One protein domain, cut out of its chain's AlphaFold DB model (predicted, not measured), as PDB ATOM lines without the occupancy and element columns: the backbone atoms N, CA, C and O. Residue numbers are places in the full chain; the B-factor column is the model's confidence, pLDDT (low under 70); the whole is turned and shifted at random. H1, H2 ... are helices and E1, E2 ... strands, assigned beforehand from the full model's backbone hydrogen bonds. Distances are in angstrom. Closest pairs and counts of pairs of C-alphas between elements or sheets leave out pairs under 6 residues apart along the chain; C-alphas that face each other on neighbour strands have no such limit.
ATOM      1  N   TYR A  42     102.527  70.496  71.436       95.19
ATOM      2  CA  TYR A  42     103.483  69.578  72.031       95.19
ATOM      3  C   TYR A  42     103.182  68.165  71.541       95.19
ATOM      4  O   TYR A  42     102.021  67.765  71.443       95.19
ATOM      5  N   PHE A  43     104.236  67.435  71.213       94.06
ATOM      6  CA  PHE A  43     104.219  66.026  70.869       94.06
ATOM      7  C   PHE A  43     104.874  65.270  72.011       94.06
ATOM      8  O   PHE A  43     105.927  65.682  72.490       94.06
ATOM      9  N   GLN A  44     104.251  64.182  72.427       93.25
ATOM     10  CA  GLN A  44     104.819  63.236  73.368       93.25
ATOM     11  C   GLN A  44     104.918  61.899  72.658       93.25
ATOM     12  O   GLN A  44     104.006  61.531  71.915       93.25
ATOM     13  N   ASP A  45     106.026  61.207  72.873       91.50
ATOM     14  CA  ASP A  45     106.204  59.859  72.363       91.50
ATOM     15  C   ASP A  45     107.057  59.033  73.326       91.50
ATOM     16  O   ASP A  45     107.678  59.560  74.259       91.50
ATOM     17  N   GLU A  46     107.062  57.732  73.087       90.38
ATOM     18  CA  GLU A  46     107.868  56.753  73.795       90.38
ATOM     19  C   GLU A  46     108.824  56.063  72.822       90.38
ATOM     20  O   GLU A  46     108.468  55.680  71.708       90.38
ATOM     21  N   THR A  47     110.058  55.847  73.265       89.31
ATOM     22  CA  THR A  47     111.011  54.988  72.570       89.31
ATOM     23  C   THR A  47     111.741  54.080  73.548       89.31
ATOM     24  O   THR A  47     111.727  54.292  74.759       89.31
ATOM     25  N   TRP A  48     112.406  53.057  73.023       85.00
ATOM     26  CA  TRP A  48     113.200  52.136  73.820       85.00
ATOM     27  C   TRP A  48     114.567  51.901  73.182       85.00
ATOM     28  O   TRP A  48     114.718  51.839  71.962       85.00
ATOM     29  N   VAL A  49     115.575  51.726  74.029       82.31
ATOM     30  CA  VAL A  49     116.952  51.407  73.651       82.31
ATOM     31  C   VAL A  49     117.352  50.118  74.361       82.31
ATOM     32  O   VAL A  49     117.160  49.978  75.566       82.31
ATOM     33  N   ASN A  50     117.908  49.152  73.627       80.81
ATOM     34  CA  ASN A  50     118.455  47.939  74.239       80.81
ATOM     35  C   ASN A  50     119.883  48.201  74.730       80.81
ATOM     36  O   ASN A  50     120.708  48.729  73.988       80.81
ATOM     37  N   ALA A  51     120.219  47.716  75.925       68.69
ATOM     38  CA  ALA A  51     121.572  47.770  76.483       68.69
ATOM     39  C   ALA A  51     122.616  46.991  75.653       68.69
ATOM     40  O   ALA A  51     123.814  47.177  75.834       68.69
ATOM     41  N   GLY A  52     122.168  46.116  74.745       64.75
ATOM     42  CA  GLY A  52     123.013  45.354  73.825       64.75
ATOM     43  C   GLY A  52     123.045  45.896  72.397       64.75
ATOM     44  O   GLY A  52     123.270  45.107  71.484       64.75
ATOM     45  N   LEU A  53     122.752  47.182  72.167       62.12
ATOM     46  CA  LEU A  53     122.816  47.767  70.825       62.12
ATOM     47  C   LEU A  53     124.266  47.713  70.307       62.12
ATOM     48  O   LEU A  53     125.116  48.498  70.722       62.12
ATOM     49  N   THR A  54     124.558  46.767  69.419       59.03
ATOM     50  CA  THR A  54     125.840  46.678  68.712       59.03
ATOM     51  C   THR A  54     125.694  47.234  67.302       59.03
ATOM     52  O   THR A  54     124.603  47.237  66.732       59.03
ATOM     53  N   VAL A  55     126.793  47.711  66.722       60.44
ATOM     54  CA  VAL A  55     126.828  48.072  65.300       60.44
ATOM     55  C   VAL A  55     126.787  46.805  64.444       60.44
ATOM     56  O   VAL A  55     127.463  45.830  64.754       60.44
ATOM     57  N   ASP A  56     126.030  46.823  63.342       56.94
ATOM     58  CA  ASP A  56     125.949  45.690  62.397       56.94
ATOM     59  C   ASP A  56     127.292  45.380  61.713       56.94
ATOM     60  O   ASP A  56     127.479  44.311  61.132       56.94
ATOM     61  N   LYS A  57     128.220  46.343  61.731       57.66
ATOM     62  CA  LYS A  57     129.547  46.238  61.128       57.66
ATOM     63  C   LYS A  57     130.601  46.511  62.183       57.66
ATOM     64  O   LYS A  57     130.768  47.644  62.625       57.66
ATOM     65  N   GLU A  58     131.342  45.473  62.519       64.00
ATOM     66  CA  GLU A  58     132.544  45.546  63.337       64.00
ATOM     67  C   GLU A  58     133.752  45.071  62.526       64.00
ATOM     68  O   GLU A  58     133.638  44.225  61.634       64.00
ATOM     69  N   TRP A  59     134.922  45.636  62.821       61.69
ATOM     70  CA  TRP A  59     136.180  45.140  62.280       61.69
ATOM     71  C   TRP A  59     136.560  43.875  63.045       61.69
ATOM     72  O   TRP A  59     136.993  43.943  64.193       61.69
ATOM     73  N   THR A  60     136.365  42.721  62.413       61.78
ATOM     74  CA  THR A  60     136.783  41.424  62.946       61.78
ATOM     75  C   THR A  60     138.107  41.011  62.317       61.78
ATOM     76  O   THR A  60     138.295  41.095  61.104       61.78
ATOM     77  N   ASP A  61     139.044  40.577  63.156       62.78
ATOM     78  CA  ASP A  61     140.302  40.005  62.691       62.78
ATOM     79  C   ASP A  61     140.035  38.620  62.082       62.78
ATOM     80  O   ASP A  61     139.627  37.686  62.772       62.78
ATOM     81  N   SER A  62     140.252  38.487  60.774       67.56
ATOM     82  CA  SER A  62     140.047  37.242  60.025       67.56
ATOM     83  C   SER A  62     141.228  36.269  60.117       67.56
ATOM     84  O   SER A  62     141.128  35.128  59.655       67.56
ATOM     85  N   THR A  63     142.350  36.688  60.710       69.25
ATOM     86  CA  THR A  63     143.564  35.868  60.845       69.25
ATOM     87  C   THR A  63     143.503  34.925  62.051       69.25
ATOM     88  O   THR A  63     144.122  33.853  62.051       69.25
ATOM     89  N   ILE A  64     142.697  35.277  63.053       71.12
ATOM     90  CA  ILE A  64     142.501  34.524  64.289       71.12
ATOM     91  C   ILE A  64     141.289  33.601  64.136       71.12
ATOM     92  O   ILE A  64     140.144  34.040  64.115       71.12
ATOM     93  N   LYS A  65     141.527  32.288  64.060       72.75
ATOM     94  CA  LYS A  65     140.474  31.288  63.797       72.75
ATOM     95  C   LYS A  65     139.841  30.704  65.059       72.75
ATOM     96  O   LYS A  65     138.870  29.957  64.970       72.75
ATOM     97  N   SER A  66     140.405  30.978  66.237       75.06
ATOM     98  CA  SER A  66     139.867  30.493  67.512       75.06
ATOM     99  C   SER A  66     140.340  31.326  68.704       75.06
ATOM    100  O   SER A  66     141.421  31.913  68.677       75.06
ATOM    101  N   ALA A  67     139.575  31.289  69.800       74.88
ATOM    102  CA  ALA A  67     139.952  31.924  71.065       74.88
ATOM    103  C   ALA A  67     141.277  31.384  71.636       74.88
ATOM    104  O   ALA A  67     142.056  32.136  72.215       74.88
ATOM    105  N   LYS A  68     141.569  30.091  71.423       79.50
ATOM    106  CA  LYS A  68     142.841  29.475  71.830       79.50
ATOM    107  C   LYS A  68     144.020  30.054  71.047       79.50
ATOM    108  O   LYS A  68     145.062  30.316  71.634       79.50
ATOM    109  N   GLN A  69     143.854  30.265  69.741       79.19
ATOM    110  CA  GLN A  69     144.879  30.887  68.902       79.19
ATOM    111  C   GLN A  69     145.125  32.339  69.322       79.19
ATOM    112  O   GLN A  69     146.280  32.710  69.482       79.19
ATOM    113  N   ALA A  70     144.058  33.106  69.583       77.94
ATOM    114  CA  ALA A  70     144.151  34.475  70.095       77.94
ATOM    115  C   ALA A  70     144.959  34.542  71.397       77.94
ATOM    116  O   ALA A  70     145.916  35.303  71.503       77.94
ATOM    117  N   PHE A  71     144.624  33.680  72.359       77.94
ATOM    118  CA  PHE A  71     145.301  33.619  73.651       77.94
ATOM    119  C   PHE A  71     146.792  33.278  73.513       77.94
ATOM    120  O   PHE A  71     147.636  33.941  74.107       77.94
ATOM    121  N   MET A  72     147.123  32.284  72.683       82.06
ATOM    122  CA  MET A  72     148.512  31.886  72.422       82.06
ATOM    123  C   MET A  72     149.325  32.978  71.715       82.06
ATOM    124  O   MET A  72     150.540  33.023  71.884       82.06
ATOM    125  N   SER A  73     148.681  33.852  70.934       80.56
ATOM    126  CA  SER A  73     149.329  34.976  70.249       80.56
ATOM    127  C   SER A  73     149.246  36.302  71.018       80.56
ATOM    128  O   SER A  73     149.607  37.335  70.463       80.56
ATOM    129  N   GLY A  74     148.751  36.304  72.262       78.38
ATOM    130  CA  GLY A  74     148.596  37.520  73.073       78.38
ATOM    131  C   GLY A  74     147.528  38.496  72.558       78.38
ATOM    132  O   GLY A  74     147.544  39.672  72.915       78.38
ATOM    133  N   LEU A  75     146.612  38.025  71.711       75.25
ATOM    134  CA  LEU A  75     145.529  38.803  71.111       75.25
ATOM    135  C   LEU A  75     144.190  38.511  71.803       75.25
ATOM    136  O   LEU A  75     144.000  37.481  72.449       75.25
ATOM    137  N   THR A  76     143.226  39.418  71.637       67.50
ATOM    138  CA  THR A  76     141.841  39.224  72.095       67.50
ATOM    139  C   THR A  76     140.925  39.006  70.895       67.50
ATOM    140  O   THR A  76     141.191  39.511  69.809       67.50
ATOM    141  N   THR A  77     139.830  38.263  71.061       64.44
ATOM    142  CA  THR A  77     138.873  37.971  69.974       64.44
ATOM    143  C   THR A  77     137.902  39.128  69.685       64.44
ATOM    144  O   THR A  77     136.793  38.886  69.223       64.44
ATOM    145  N   GLY A  78     138.283  40.372  69.989       65.50
ATOM    146  CA  GLY A  78     137.420  41.544  69.834       65.50
ATOM    147  C   GLY A  78     136.312  41.662  70.889       65.50
ATOM    148  O   GLY A  78     136.313  40.972  71.913       65.50
ATOM    149  N   LEU A  79     135.376  42.587  70.648       60.78
ATOM    150  CA  LEU A  79     134.237  42.846  71.528       60.78
ATOM    151  C   LEU A  79     133.311  41.626  71.564       60.78
ATOM    152  O   LEU A  79     132.840  41.135  70.543       60.78
ATOM    153  N   LYS A  80     133.018  41.132  72.767       60.28
ATOM    154  CA  LYS A  80     132.054  40.048  72.946       60.28
ATOM    155  C   LYS A  80     130.651  40.631  72.788       60.28
ATOM    156  O   LYS A  80     130.181  41.324  73.689       60.28
ATOM    157  N   VAL A  81     129.996  40.358  71.658       58.56
ATOM    158  CA  VAL A  81     128.588  40.732  71.450       58.56
ATOM    159  C   VAL A  81     127.769  40.188  72.630       58.56
ATOM    160  O   VAL A  81     127.864  38.990  72.929       58.56
ATOM    161  N   PRO A  82     126.998  41.032  73.342       57.47
ATOM    162  CA  PRO A  82     126.197  40.580  74.470       57.47
ATOM    163  C   PRO A  82     125.253  39.457  74.032       57.47
ATOM    164  O   PRO A  82     124.463  39.612  73.101       57.47
ATOM    165  N   SER A  83     125.315  38.301  74.695       49.19
ATOM    166  CA  SER A  83     124.416  37.189  74.398       49.19
ATOM    167  C   SER A  83     123.041  37.464  75.019       49.19
ATOM    168  O   SER A  83     122.812  37.156  76.187       49.19
ATOM    169  N   GLY A  84     122.134  38.070  74.250       57.34
ATOM    170  CA  GLY A  84     120.740  38.317  74.638       57.34
ATOM    171  C   GLY A  84     120.221  39.676  74.162       57.34
ATOM    172  O   GLY A  84     120.993  40.542  73.775       57.34
ATOM    173  N   LYS A  85     118.898  39.897  74.222       58.12
ATOM    174  CA  LYS A  85     118.281  41.195  73.865       58.12
ATOM    175  C   LYS A  85     118.694  42.363  74.790       58.12
ATOM    176  O   LYS A  85     118.374  43.501  74.472       58.12
ATOM    177  N   GLY A  86     119.420  42.092  75.881       65.88
ATOM    178  CA  GLY A  86     119.801  43.079  76.899       65.88
ATOM    179  C   GLY A  86     118.611  43.583  77.724       65.88
ATOM    180  O   GLY A  86     117.460  43.256  77.436       65.88
ATOM    181  N   GLU A  87     118.893  44.365  78.769       73.19
ATOM    182  CA  GLU A  87     117.868  45.188  79.429       73.19
ATOM    183  C   GLU A  87     117.418  46.305  78.478       73.19
ATOM    184  O   GLU A  87     118.211  46.798  77.671       73.19
ATOM    185  N   ARG A  88     116.145  46.704  78.559       80.88
ATOM    186  CA  ARG A  88     115.605  47.845  77.809       80.88
ATOM    187  C   ARG A  88     115.606  49.073  78.697       80.88
ATOM    188  O   ARG A  88     115.167  49.006  79.840       80.88
ATOM    189  N   VAL A  89     116.044  50.194  78.151       86.88
ATOM    190  CA  VAL A  89     115.781  51.515  78.711       86.88
ATOM    191  C   VAL A  89     114.646  52.115  77.902       86.88
ATOM    192  O   VAL A  89     114.738  52.186  76.679       86.88
ATOM    193  N   ILE A  90     113.576  52.497  78.581       87.81
ATOM    194  CA  ILE A  90     112.430  53.190  78.009       87.81
ATOM    195  C   ILE A  90     112.626  54.680  78.264       87.81
ATOM    196  O   ILE A  90     113.065  55.080  79.343       87.81
ATOM    197  N   VAL A  91     112.338  55.485  77.249       90.19
ATOM    198  CA  VAL A  91     112.444  56.940  77.280       90.19
ATOM    199  C   VAL A  91     111.128  57.513  76.779       90.19
ATOM    200  O   VAL A  91     110.742  57.248  75.640       90.19
ATOM    201  N   THR A  92     110.471  58.335  77.589       92.44
ATOM    202  CA  THR A  92     109.370  59.188  77.135       92.44
ATOM    203  C   THR A  92     109.729  60.651  77.321       92.44
ATOM    204  O   THR A  92     110.421  61.037  78.267       92.44
ATOM    205  N   HIS A  93     109.313  61.475  76.364       94.44
ATOM    206  CA  HIS A  93     109.547  62.907  76.425       94.44
ATOM    207  C   HIS A  93     108.475  63.669  75.654       94.44
ATOM    208  O   HIS A  93     108.063  63.258  74.569       94.44
ATOM    209  N   ALA A  94     108.068  64.823  76.184       95.12
ATOM    210  CA  ALA A  94     107.316  65.825  75.437       95.12
ATOM    211  C   ALA A  94     108.218  66.920  74.833       95.12
ATOM    212  O   ALA A  94     109.118  67.446  75.495       95.12
ATOM    213  N   GLY A  95     107.938  67.317  73.593       95.88
ATOM    214  CA  GLY A  95     108.645  68.380  72.886       95.88
ATOM    215  C   GLY A  95     107.765  69.128  71.889       95.88
ATOM    216  O   GLY A  95     106.658  68.716  71.564       95.88
ATOM    217  N   SER A  96     108.250  70.263  71.409       95.00
ATOM    218  CA  SER A  96     107.590  71.093  70.397       95.00
ATOM    219  C   SER A  96     108.598  71.547  69.343       95.00
ATOM    220  O   SER A  96     109.766  71.164  69.369       95.00
ATOM    221  N   ASP A  97     108.164  72.417  68.438       93.12
ATOM    222  CA  ASP A  97     109.018  73.108  67.468       93.12
ATOM    223  C   ASP A  97     110.149  73.937  68.104       93.12
ATOM    224  O   ASP A  97     111.136  74.227  67.440       93.12
ATOM    225  N   THR A  98     110.046  74.284  69.392       94.62
ATOM    226  CA  THR A  98     111.108  74.994  70.134       94.62
ATOM    227  C   THR A  98     111.963  74.068  71.001       94.62
ATOM    228  O   THR A  98     112.707  74.547  71.851       94.62
ATOM    229  N   GLY A  99     111.845  72.753  70.819       95.19
ATOM    230  CA  GLY A  99     112.587  71.753  71.578       95.19
ATOM    231  C   GLY A  99     111.785  71.110  72.705       95.19
ATOM    232  O   GLY A  99     110.554  71.211  72.776       95.19
ATOM    233  N   PHE A 100     112.510  70.393  73.555       95.88
ATOM    234  CA  PHE A 100     111.964  69.577  74.629       95.88
ATOM    235  C   PHE A 100     111.467  70.403  75.819       95.88
ATOM    236  O   PHE A 100     112.021  71.452  76.147       95.88
ATOM    237  N   VAL A 101     110.412  69.914  76.471       94.81
ATOM    238  CA  VAL A 101     109.826  70.562  77.649       94.81
ATOM    239  C   VAL A 101     110.560  70.101  78.903       94.81
ATOM    240  O   VAL A 101     110.543  68.918  79.237       94.81
ATOM    241  N   SER A 102     111.201  71.033  79.609       94.81
ATOM    242  CA  SER A 102     111.889  70.726  80.868       94.81
ATOM    243  C   SER A 102     110.930  70.085  81.878       94.81
ATOM    244  O   SER A 102     109.809  70.558  82.051       94.81
ATOM    245  N   GLY A 103     111.373  69.009  82.532       92.62
ATOM    246  CA  GLY A 103     110.572  68.243  83.492       92.62
ATOM    247  C   GLY A 103     109.687  67.149  82.884       92.62
ATOM    248  O   GLY A 103     109.128  66.364  83.636       92.62
ATOM    249  N   CYS A 104     109.592  67.048  81.553       91.94
ATOM    250  CA  CYS A 104     108.820  65.994  80.879       91.94
ATOM    251  C   CYS A 104     109.663  64.792  80.426       91.94
ATOM    252  O   CYS A 104     109.146  63.955  79.691       91.94
ATOM    253  N   LEU A 105     110.955  64.745  80.765       93.50
ATOM    254  CA  LEU A 105     111.808  63.592  80.479       93.50
ATOM    255  C   LEU A 105     111.588  62.535  81.558       93.50
ATOM    256  O   LEU A 105     111.900  62.787  82.721       93.50
ATOM    257  N   ASP A 106     111.145  61.352  81.152       91.38
ATOM    258  CA  ASP A 106     111.127  60.174  82.012       91.38
ATOM    259  C   ASP A 106     111.916  59.037  81.352       91.38
ATOM    260  O   ASP A 106     111.762  58.733  80.164       91.38
ATOM    261  N   VAL A 107     112.832  58.458  82.126       90.62
ATOM    262  CA  VAL A 107     113.756  57.410  81.690       90.62
ATOM    263  C   VAL A 107     113.781  56.328  82.750       90.62
ATOM    264  O   VAL A 107     114.237  56.550  83.873       90.62
ATOM    265  N   PHE A 108     113.360  55.127  82.377       87.25
ATOM    266  CA  PHE A 108     113.304  53.999  83.296       87.25
ATOM    267  C   PHE A 108     113.711  52.697  82.613       87.25
ATOM    268  O   PHE A 108     113.786  52.584  81.389       87.25
ATOM    269  N   ARG A 109     114.042  51.693  83.423       86.06
ATOM    270  CA  ARG A 109     114.387  50.362  82.919       86.06
ATOM    271  C   ARG A 109     113.118  49.545  82.748       86.06
ATOM    272  O   ARG A 109     112.389  49.360  83.719       86.06
ATOM    273  N   GLY A 110     112.923  49.022  81.543       78.75
ATOM    274  CA  GLY A 110     111.870  48.064  81.246       78.75
ATOM    275  C   GLY A 110     112.143  46.727  81.925       78.75
ATOM    276  O   GLY A 110     113.259  46.195  81.857       78.75
ATOM    277  N   LYS A 111     111.130  46.152  82.565       76.12
ATOM    278  CA  LYS A 111     111.153  44.780  83.079       76.12
ATOM    279  C   LYS A 111     111.017  43.788  81.914       76.12
ATOM    280  O   LYS A 111     110.857  44.131  80.741       76.12
ATOM    281  N   LYS A 112     111.134  42.494  82.226       68.38
ATOM    282  CA  LYS A 112     110.896  41.427  81.242       68.38
ATOM    283  C   LYS A 112     109.410  41.405  80.865       68.38
ATOM    284  O   LYS A 112     108.607  40.936  81.661       68.38
ATOM    285  N   GLY A 113     109.072  41.833  79.649       68.50
ATOM    286  CA  GLY A 113     107.691  41.817  79.162       68.50
ATOM    287  C   GLY A 113     107.438  42.775  77.999       68.50
ATOM    288  O   GLY A 113     108.381  43.211  77.321       68.50
ATOM    289  N   ASP A 114     106.156  43.056  77.760       67.25
ATOM    290  CA  ASP A 114     105.729  44.208  76.970       67.25
ATOM    291  C   ASP A 114     105.884  45.471  77.828       67.25
ATOM    292  O   ASP A 114     105.526  45.477  79.002       67.25
ATOM    293  N   TYR A 115     106.459  46.524  77.256       69.19
ATOM    294  CA  TYR A 115     106.682  47.776  77.977       69.19
ATOM    295  C   TYR A 115     105.379  48.553  78.181       69.19
ATOM    296  O   TYR A 115     105.286  49.359  79.103       69.19
ATOM    297  N   HIS A 116     104.359  48.285  77.357       72.12
ATOM    298  CA  HIS A 116     103.053  48.922  77.488       72.12
ATOM    299  C   HIS A 116     102.401  48.662  78.854       72.12
ATOM    300  O   HIS A 116     101.652  49.511  79.324       72.12
ATOM    301  N   ASP A 117     102.731  47.553  79.524       72.38
ATOM    302  CA  ASP A 117     102.237  47.242  80.874       72.38
ATOM    303  C   ASP A 117     102.891  48.107  81.965       72.38
ATOM    304  O   ASP A 117     102.412  48.173  83.098       72.38
ATOM    305  N   GLU A 118     104.009  48.759  81.647       70.12
ATOM    306  CA  GLU A 118     104.726  49.649  82.557       70.12
ATOM    307  C   GLU A 118     104.343  51.113  82.357       70.12
ATOM    308  O   GLU A 118     104.647  51.943  83.214       70.12
ATOM    309  N   MET A 119     103.663  51.434  81.260       74.56
ATOM    310  CA  MET A 119     103.130  52.764  81.013       74.56
ATOM    311  C   MET A 119     101.879  52.995  81.869       74.56
ATOM    312  O   MET A 119     100.804  52.474  81.582       74.56
TER     313      MET A 119
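Overview. This is residues 42 to 119 of the 124 residues of a protein of Ixodes scapularis (UniProt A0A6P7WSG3). What is the picture? A three-stranded antiparallel sheet, E1-E2-E3, with short H2 over one face, makes one end; long links, residues 51 to 66 and 73 to 87, run from it to H1 at the far end. What is it made of? The 78 printed residues, under half in named elements, show E1, H1, E2, E3, H2: mixed class, extended, radius of gyration of the C-alphas 19.7 A, spans 57 by 30 by 18 A.

Along the chain. Where are the strands? E1, residues 43 to 50, spans 23.3 A from (104.219, 66.026, 70.869); E2, residues 88 to 96, 25.7 A; E3, residues 106 to 110, 12.2 A. The helices? H1 is residues 67 to 72, 8.7 A; H2, residues 115 to 118, 5.3 A, ends at (104.726, 49.649, 82.557).

Arrangement. How do strands pair? E1 and E2 are antiparallel at 158 degrees, N 47 and O 91 within hydrogen-bond range at 2.8 A. E2 and E3 form an antiparallel hairpin at 157 degrees, N 90 and O 108 at 2.8 A. And the helices? H2 is on the sheet, height 9.3 A, closest C-alphas with E3 Gly 110 and Glu 118, 7.4 A. H1, not on it, has every O i to N i+4 pair within range; H2 is too short for one.

Size, cuts and confidence. How large? The farthest C-alphas, Tyr 42 and Met 72, are 58.7 A apart; the printed part has no cut. Where is confidence low? pLDDT is under 70 at residues 51 to 63, 76 to 86 and 112 to 115.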